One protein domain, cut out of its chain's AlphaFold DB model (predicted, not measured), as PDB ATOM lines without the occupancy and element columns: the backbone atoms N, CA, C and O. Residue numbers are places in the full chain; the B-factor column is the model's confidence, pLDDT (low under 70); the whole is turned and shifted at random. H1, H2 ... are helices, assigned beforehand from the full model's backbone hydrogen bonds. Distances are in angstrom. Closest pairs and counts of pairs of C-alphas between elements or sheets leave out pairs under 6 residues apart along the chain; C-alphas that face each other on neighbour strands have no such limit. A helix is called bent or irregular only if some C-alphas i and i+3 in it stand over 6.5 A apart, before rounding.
ATOM      1  N   GLU A  60     295.535 219.114 259.818       89.31
ATOM      2  CA  GLU A  60     295.414 220.330 258.995       89.31
ATOM      3  C   GLU A  60     294.915 220.008 257.572       89.31
ATOM      4  O   GLU A  60     293.998 220.661 257.077       89.31
ATOM      5  N   GLY A  61     295.426 218.943 256.944       92.44
ATOM      6  CA  GLY A  61     295.037 218.566 255.579       92.44
ATOM      7  C   GLY A  61     293.608 218.023 255.479       92.44
ATOM      8  O   GLY A  61     292.904 218.255 254.498       92.44
ATOM      9  N   GLU A  62     293.131 217.332 256.506       93.06
ATOM     10  CA  GLU A  62     291.749 216.881 256.605       93.06
ATOM     11  C   GLU A  62     290.795 218.029 256.875       93.06
ATOM     12  O   GLU A  62     289.670 218.016 256.374       93.06
ATOM     13  N   SER A  63     291.227 219.035 257.633       92.19
ATOM     14  CA  SER A  63     290.438 220.244 257.829       92.19
ATOM     15  C   SER A  63     290.213 220.972 256.495       92.19
ATOM     16  O   SER A  63     289.070 221.303 256.169       92.19
ATOM     17  N   GLU A  64     291.258 221.108 255.673       95.69
ATOM     18  CA  GLU A  64     291.176 221.668 254.320       95.69
ATOM     19  C   GLU A  64     290.259 220.829 253.422       95.69
ATOM     20  O   GLU A  64     289.375 221.369 252.754       95.69
ATOM     21  N   PHE A  65     290.405 219.500 253.454       96.62
ATOM     22  CA  PHE A  65     289.541 218.588 252.706       96.62
ATOM     23  C   PHE A  65     288.065 218.731 253.099       96.62
ATOM     24  O   PHE A  65     287.197 218.808 252.228       96.62
ATOM     25  N   LEU A  66     287.751 218.810 254.395       95.56
ATOM     26  CA  LEU A  66     286.374 218.998 254.861       95.56
ATOM     27  C   LEU A  66     285.806 220.356 254.430       95.56
ATOM     28  O   LEU A  66     284.625 220.428 254.084       95.56
ATOM     29  N   VAL A  67     286.625 221.413 254.405       96.44
ATOM     30  CA  VAL A  67     286.231 222.725 253.866       96.44
ATOM     31  C   VAL A  67     285.951 222.633 252.368       96.44
ATOM     32  O   VAL A  67     284.919 223.137 251.922       96.44
ATOM     33  N   GLN A  68     286.813 221.960 251.602       96.44
ATOM     34  CA  GLN A  68     286.622 221.766 250.167       96.44
ATOM     35  C   GLN A  68     285.332 220.989 249.876       96.44
ATOM     36  O   GLN A  68     284.487 221.480 249.135       96.44
ATOM     37  N   VAL A  69     285.124 219.832 250.514       97.75
ATOM     38  CA  VAL A  69     283.913 219.009 250.335       97.75
ATOM     39  C   VAL A  69     282.649 219.773 250.733       97.75
ATOM     40  O   VAL A  69     281.620 219.688 250.059       97.75
ATOM     41  N   ALA A  70     282.700 220.540 251.826       96.44
ATOM     42  CA  ALA A  70     281.583 221.388 252.231       96.44
ATOM     43  C   ALA A  70     281.309 222.501 251.205       96.44
ATOM     44  O   ALA A  70     280.146 222.808 250.928       96.44
ATOM     45  N   GLY A  71     282.366 223.086 250.636       97.00
ATOM     46  CA  GLY A  71     282.295 224.050 249.542       97.00
ATOM     47  C   GLY A  71     281.633 223.457 248.301       97.00
ATOM     48  O   GLY A  71     280.614 223.984 247.857       97.00
ATOM     49  N   GLU A  72     282.139 222.324 247.818       96.44
ATOM     50  CA  GLU A  72     281.629 221.599 246.647       96.44
ATOM     51  C   GLU A  72     280.148 221.247 246.804       96.44
ATOM     52  O   GLU A  72     279.332 221.564 245.940       96.44
ATOM     53  N   ARG A  73     279.752 220.688 247.954       96.19
ATOM     54  CA  ARG A  73     278.345 220.370 248.221       96.19
ATOM     55  C   ARG A  73     277.457 221.614 248.197       96.19
ATOM     56  O   ARG A  73     276.350 221.586 247.661       96.19
ATOM     57  N   ARG A  74     277.920 222.720 248.786       95.69
ATOM     58  CA  ARG A  74     277.171 223.983 248.792       95.69
ATOM     59  C   ARG A  74     277.059 224.577 247.389       95.69
ATOM     60  O   ARG A  74     276.070 225.245 247.091       95.69
ATOM     61  N   GLU A  75     278.075 224.402 246.556       96.56
ATOM     62  CA  GLU A  75     278.062 224.823 245.157       96.56
ATOM     63  C   GLU A  75     277.098 223.979 244.335       96.56
ATOM     64  O   GLU A  75     276.261 224.550 243.642       96.56
ATOM     65  N   GLU A  76     277.116 222.659 244.494       96.19
ATOM     66  CA  GLU A  76     276.176 221.756 243.835       96.19
ATOM     67  C   GLU A  76     274.722 222.069 244.223       96.19
ATOM     68  O   GLU A  76     273.857 222.216 243.356       96.19
ATOM     69  N   GLU A  77     274.445 222.266 245.516       95.81
ATOM     70  CA  GLU A  77     273.119 222.677 245.990       95.81
ATOM     71  C   GLU A  77     272.714 224.049 245.417       95.81
ATOM     72  O   GLU A  77     271.563 224.245 245.017       95.81
ATOM     73  N   ARG A  78     273.654 224.996 245.305       96.12
ATOM     74  CA  ARG A  78     273.409 226.317 244.703       96.12
ATOM     75  C   ARG A  78     273.125 226.219 243.209       96.12
ATOM     76  O   ARG A  78     272.208 226.883 242.734       96.12
ATOM     77  N   GLU A  79     273.882 225.416 242.469       96.06
ATOM     78  CA  GLU A  79     273.646 225.185 241.045       96.06
ATOM     79  C   GLU A  79     272.306 224.505 240.806       96.06
ATOM     80  O   GLU A  79     271.566 224.910 239.911       96.06
ATOM     81  N   ARG A  80     271.965 223.509 241.625       96.44
ATOM     82  CA  ARG A  80     270.668 222.842 241.566       96.44
ATOM     83  C   ARG A  80     269.529 223.841 241.768       96.44
ATOM     84  O   ARG A  80     268.633 223.907 240.934       96.44
ATOM     85  N   LEU A  81     269.600 224.668 242.811       96.00
ATOM     86  CA  LEU A  81     268.604 225.715 243.059       96.00
ATOM     87  C   LEU A  81     268.551 226.753 241.930       96.00
ATOM     88  O   LEU A  81     267.478 227.264 241.614       96.00
ATOM     89  N   ARG A  82     269.698 227.071 241.312       96.25
ATOM     90  CA  ARG A  82     269.766 227.978 240.161       96.25
ATOM     91  C   ARG A  82     269.028 227.391 238.957       96.25
ATOM     92  O   ARG A  82     268.179 228.074 238.399       96.25
ATOM     93  N   ARG A  83     269.296 226.126 238.614       94.69
ATOM     94  CA  ARG A  83     268.616 225.407 237.521       94.69
ATOM     95  C   ARG A  83     267.110 225.304 237.773       94.69
ATOM     96  O   ARG A  83     266.326 225.681 236.914       94.69
ATOM     97  N   GLU A  84     266.703 224.913 238.982       93.94
ATOM     98  CA  GLU A  84     265.282 224.845 239.362       93.94
ATOM     99  C   GLU A  84     264.588 226.219 239.251       93.94
ATOM    100  O   GLU A  84     263.443 226.317 238.801       93.94
ATOM    101  N   ARG A  85     265.277 227.309 239.622       94.94
ATOM    102  CA  ARG A  85     264.760 228.673 239.443       94.94
ATOM    103  C   ARG A  85     264.622 229.036 237.965       94.94
ATOM    104  O   ARG A  85     263.568 229.543 237.588       94.94
ATOM    105  N   GLU A  86     265.651 228.795 237.157       95.94
ATOM    106  CA  GLU A  86     265.647 229.073 235.714       95.94
ATOM    107  C   GLU A  86     264.500 228.328 235.012       95.94
ATOM    108  O   GLU A  86     263.757 228.920 234.231       95.94
ATOM    109  N   GLU A  87     264.276 227.057 235.353       93.38
ATOM    110  CA  GLU A  87     263.160 226.258 234.837       93.38
ATOM    111  C   GLU A  87     261.796 226.820 235.261       93.38
ATOM    112  O   GLU A  87     260.885 226.943 234.439       93.38
ATOM    113  N   MET A  88     261.641 227.217 236.530       92.81
ATOM    114  CA  MET A  88     260.405 227.845 237.005       92.81
ATOM    115  C   MET A  88     260.132 229.188 236.325       92.81
ATOM    116  O   MET A  88     258.981 229.496 236.010       92.81
ATOM    117  N   GLU A  89     261.161 230.005 236.122       93.94
ATOM    118  CA  GLU A  89     261.056 231.276 235.408       93.94
ATOM    119  C   GLU A  89     260.706 231.045 233.935       93.94
ATOM    120  O   GLU A  89     259.773 231.673 233.432       93.94
ATOM    121  N   GLY A  90     261.349 230.073 233.281       93.62
ATOM    122  CA  GLY A  90     261.026 229.644 231.922       93.62
ATOM    123  C   GLY A  90     259.579 229.167 231.789       93.62
ATOM    124  O   GLY A  90     258.863 229.597 230.884       93.62
ATOM    125  N   PHE A  91     259.093 228.362 232.736       91.81
ATOM    126  CA  PHE A  91     257.695 227.933 232.771       91.81
ATOM    127  C   PHE A  91     256.728 229.106 232.967       91.81
ATOM    128  O   PHE A  91     255.697 229.181 232.294       91.81
ATOM    129  N   ARG A  92     257.041 230.051 233.864       92.31
ATOM    130  CA  ARG A  92     256.219 231.256 234.075       92.31
ATOM    131  C   ARG A  92     256.166 232.120 232.818       92.31
ATOM    132  O   ARG A  92     255.080 232.575 232.459       92.31
ATOM    133  N   ALA A  93     257.299 232.304 232.144       91.38
ATOM    134  CA  ALA A  93     257.390 233.057 230.900       91.38
ATOM    135  C   ALA A  93     256.600 232.377 229.770       91.38
ATOM    136  O   ALA A  93     255.757 233.017 229.144       91.38
ATOM    137  N   ALA A  94     256.788 231.070 229.567       89.50
ATOM    138  CA  ALA A  94     256.044 230.294 228.574       89.50
ATOM    139  C   ALA A  94     254.532 230.309 228.851       89.50
ATOM    140  O   ALA A  94     253.732 230.509 227.941       89.50
ATOM    141  N   ARG A  95     254.121 230.185 230.120       87.50
ATOM    142  CA  ARG A  95     252.712 230.284 230.528       87.50
ATOM    143  C   ARG A  95     252.120 231.662 230.241       87.50
ATOM    144  O   ARG A  95     250.958 231.739 229.842       87.50
ATOM    145  N   ALA A  96     252.877 232.728 230.500       88.38
ATOM    146  CA  ALA A  96     252.449 234.091 230.210       88.38
ATOM    147  C   ALA A  96     252.299 234.309 228.696       88.38
ATOM    148  O   ALA A  96     251.295 234.878 228.271       88.38
ATOM    149  N   ALA A  97     253.229 233.782 227.893       86.94
ATOM    150  CA  ALA A  97     253.163 233.828 226.433       86.94
ATOM    151  C   ALA A  97     251.973 233.027 225.863       86.94
ATOM    152  O   ALA A  97     251.284 233.507 224.969       86.94
ATOM    153  N   ASP A  98     251.674 231.851 226.422       83.94
ATOM    154  CA  ASP A  98     250.569 230.975 225.995       83.94
ATOM    155  C   ASP A  98     249.198 231.364 226.608       83.94
ATOM    156  O   ASP A  98     248.203 230.635 226.527       83.94
ATOM    157  N   GLY A  99     249.121 232.513 227.294       77.19
ATOM    158  CA  GLY A  99     247.888 233.027 227.904       77.19
ATOM    159  C   GLY A  99     247.278 232.107 228.972       77.19
ATOM    160  O   GLY A  99     246.067 232.127 229.201       77.19
ATOM    161  N   GLY A 100     248.087 231.251 229.606       65.94
ATOM    162  CA  GLY A 100     247.653 230.320 230.651       65.94
ATOM    163  C   GLY A 100     246.806 229.130 230.179       65.94
ATOM    164  O   GLY A 100     246.251 228.428 231.030       65.94
ATOM    165  N   LYS A 101     246.701 228.882 228.865       63.88
ATOM    166  CA  LYS A 101     245.880 227.796 228.300       63.88
ATOM    167  C   LYS A 101     246.492 226.410 228.536       63.88
ATOM    168  O   LYS A 101     245.762 225.506 228.946       63.88
ATOM    169  N   GLY A 102     247.813 226.256 228.399       63.19
ATOM    170  CA  GLY A 102     248.511 224.982 228.643       63.19
ATOM    171  C   GLY A 102     248.380 224.415 230.067       63.19
ATOM    172  O   GLY A 102     248.250 223.205 230.239       63.19
ATOM    173  N   VAL A 103     248.314 225.264 231.104       61.56
ATOM    174  CA  VAL A 103     248.210 224.802 232.510       61.56
ATOM    175  C   VAL A 103     246.834 224.229 232.834       61.56
ATOM    176  O   VAL A 103     246.739 223.265 233.587       61.56
ATOM    177  N   LYS A 104     245.760 224.777 232.252       60.47
ATOM    178  CA  LYS A 104     244.407 224.239 232.461       60.47
ATOM    179  C   LYS A 104     244.288 222.813 231.919       60.47
ATOM    180  O   LYS A 104     243.686 221.978 232.574       60.47
ATOM    181  N   ARG A 105     244.920 222.521 230.776       60.41
ATOM    182  CA  ARG A 105     244.929 221.179 230.173       60.41
ATOM    183  C   ARG A 105     245.761 220.178 230.993       60.41
ATOM    184  O   ARG A 105     245.271 219.097 231.286       60.41
ATOM    185  N   ALA A 106     246.948 220.568 231.465       61.12
ATOM    186  CA  ALA A 106     247.797 219.703 232.298       61.12
ATOM    187  C   ALA A 106     247.210 219.413 233.702       61.12
ATOM    188  O   ALA A 106     247.388 218.326 234.253       61.12
ATOM    189  N   VAL A 107     246.487 220.371 234.297       62.16
ATOM    190  CA  VAL A 107     245.789 220.167 235.583       62.16
ATOM    191  C   VAL A 107     244.558 219.263 235.422       62.16
ATOM    192  O   VAL A 107     244.282 218.460 236.307       62.16
ATOM    193  N   GLU A 108     243.841 219.335 234.297       59.59
ATOM    194  CA  GLU A 108     242.738 218.411 233.981       59.59
ATOM    195  C   GLU A 108     243.246 216.972 233.750       59.59
ATOM    196  O   GLU A 108     242.681 216.027 234.296       59.59
ATOM    197  N   GLU A 109     244.366 216.793 233.040       58.53
ATOM    198  CA  GLU A 109     244.966 215.470 232.786       58.53
ATOM    199  C   GLU A 109     245.531 214.806 234.056       58.53
ATOM    200  O   GLU A 109     245.394 213.598 234.242       58.53
ATOM    201  N   THR A 110     246.097 215.581 234.986       57.25
ATOM    202  CA  THR A 110     246.576 215.052 236.282       57.25
ATOM    203  C   THR A 110     245.443 214.765 237.273       57.25
ATOM    204  O   THR A 110     245.590 213.909 238.146       57.25
ATOM    205  N   LYS A 111     244.281 215.413 237.119       55.69
ATOM    206  CA  LYS A 111     243.072 215.151 237.919       55.69
ATOM    207  C   LYS A 111     242.306 213.902 237.453       55.69
ATOM    208  O   LYS A 111     241.561 213.331 238.245       55.69
ATOM    209  N   GLY A 112     242.526 213.440 236.218       51.09
ATOM    210  CA  GLY A 112     241.951 212.205 235.667       51.09
ATOM    211  C   GLY A 112     242.602 210.897 236.144       51.09
ATOM    212  O   GLY A 112     242.047 209.832 235.896       51.09
TER     213      GLY A 112
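This is residues 60 to 112 of the 191 residues of the protein "FAM192A_Fyv6_N domain-containing protein" of Kalmanozyma brasiliensis (strain GHG001) (UniProt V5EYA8). One long helix, H1, runs nearly the whole length of the model, and a short helix, H2, turns off from its far end, so that the two make a lopsided L. Most of the long arm, residues 60 to 90 of H1, stands free, and so do residues 104 to 112, of which 104 to 111 belong to H2. The printed part has 53 residues, with two named helices in the order H1, H2 and no named strand; the class is all helix. The whole is extended, with a radius of gyration of the C-alphas of 19.6 A, and the C-alphas span 59 by 26 by 5 A.

Start with H1, residues 60 to 97, and follow it to H2, residues 101 to 111. The two touch only at the corner by their link, and only just, with 3 pairs of C-alphas within 8 A. Look there at Arg 95 and Gly 102, whose C-alphas are the closest of the two helices at 7.0 A; H1 touches H2 with residue 95 alone. Their lines stand at a steep tilt of 69 degrees, only just short of about perpendicular, and they run opposite ways. Their centres are 29.6 A apart. In H1 every O i to N i+4 pair is within hydrogen-bond range; in H2 6 of 7 are.

Find C-alpha 60 at (295.414, 220.330, 258.995); from there H1, 38 residues and not bent, runs 55.0 A to C-alpha 97 at (253.163, 233.828, 226.433). After the three residues 98 to 100, H2 begins at Lys 101 and runs 16.1 A to C-alpha 111 at (243.072, 215.151, 237.919).

The outline is a rod, and the C-alphas of Glu 60 and Gly 112, the two farthest apart, are 58.9 A from each other. The printed part has no cut, and the link from H1 to H2 is tight. Look down the B-factor column: the mean pLDDT of the printed part is 85.3, but residues 100 to 112 are under 70, and H2 has a mean of 60 against 94 in H1.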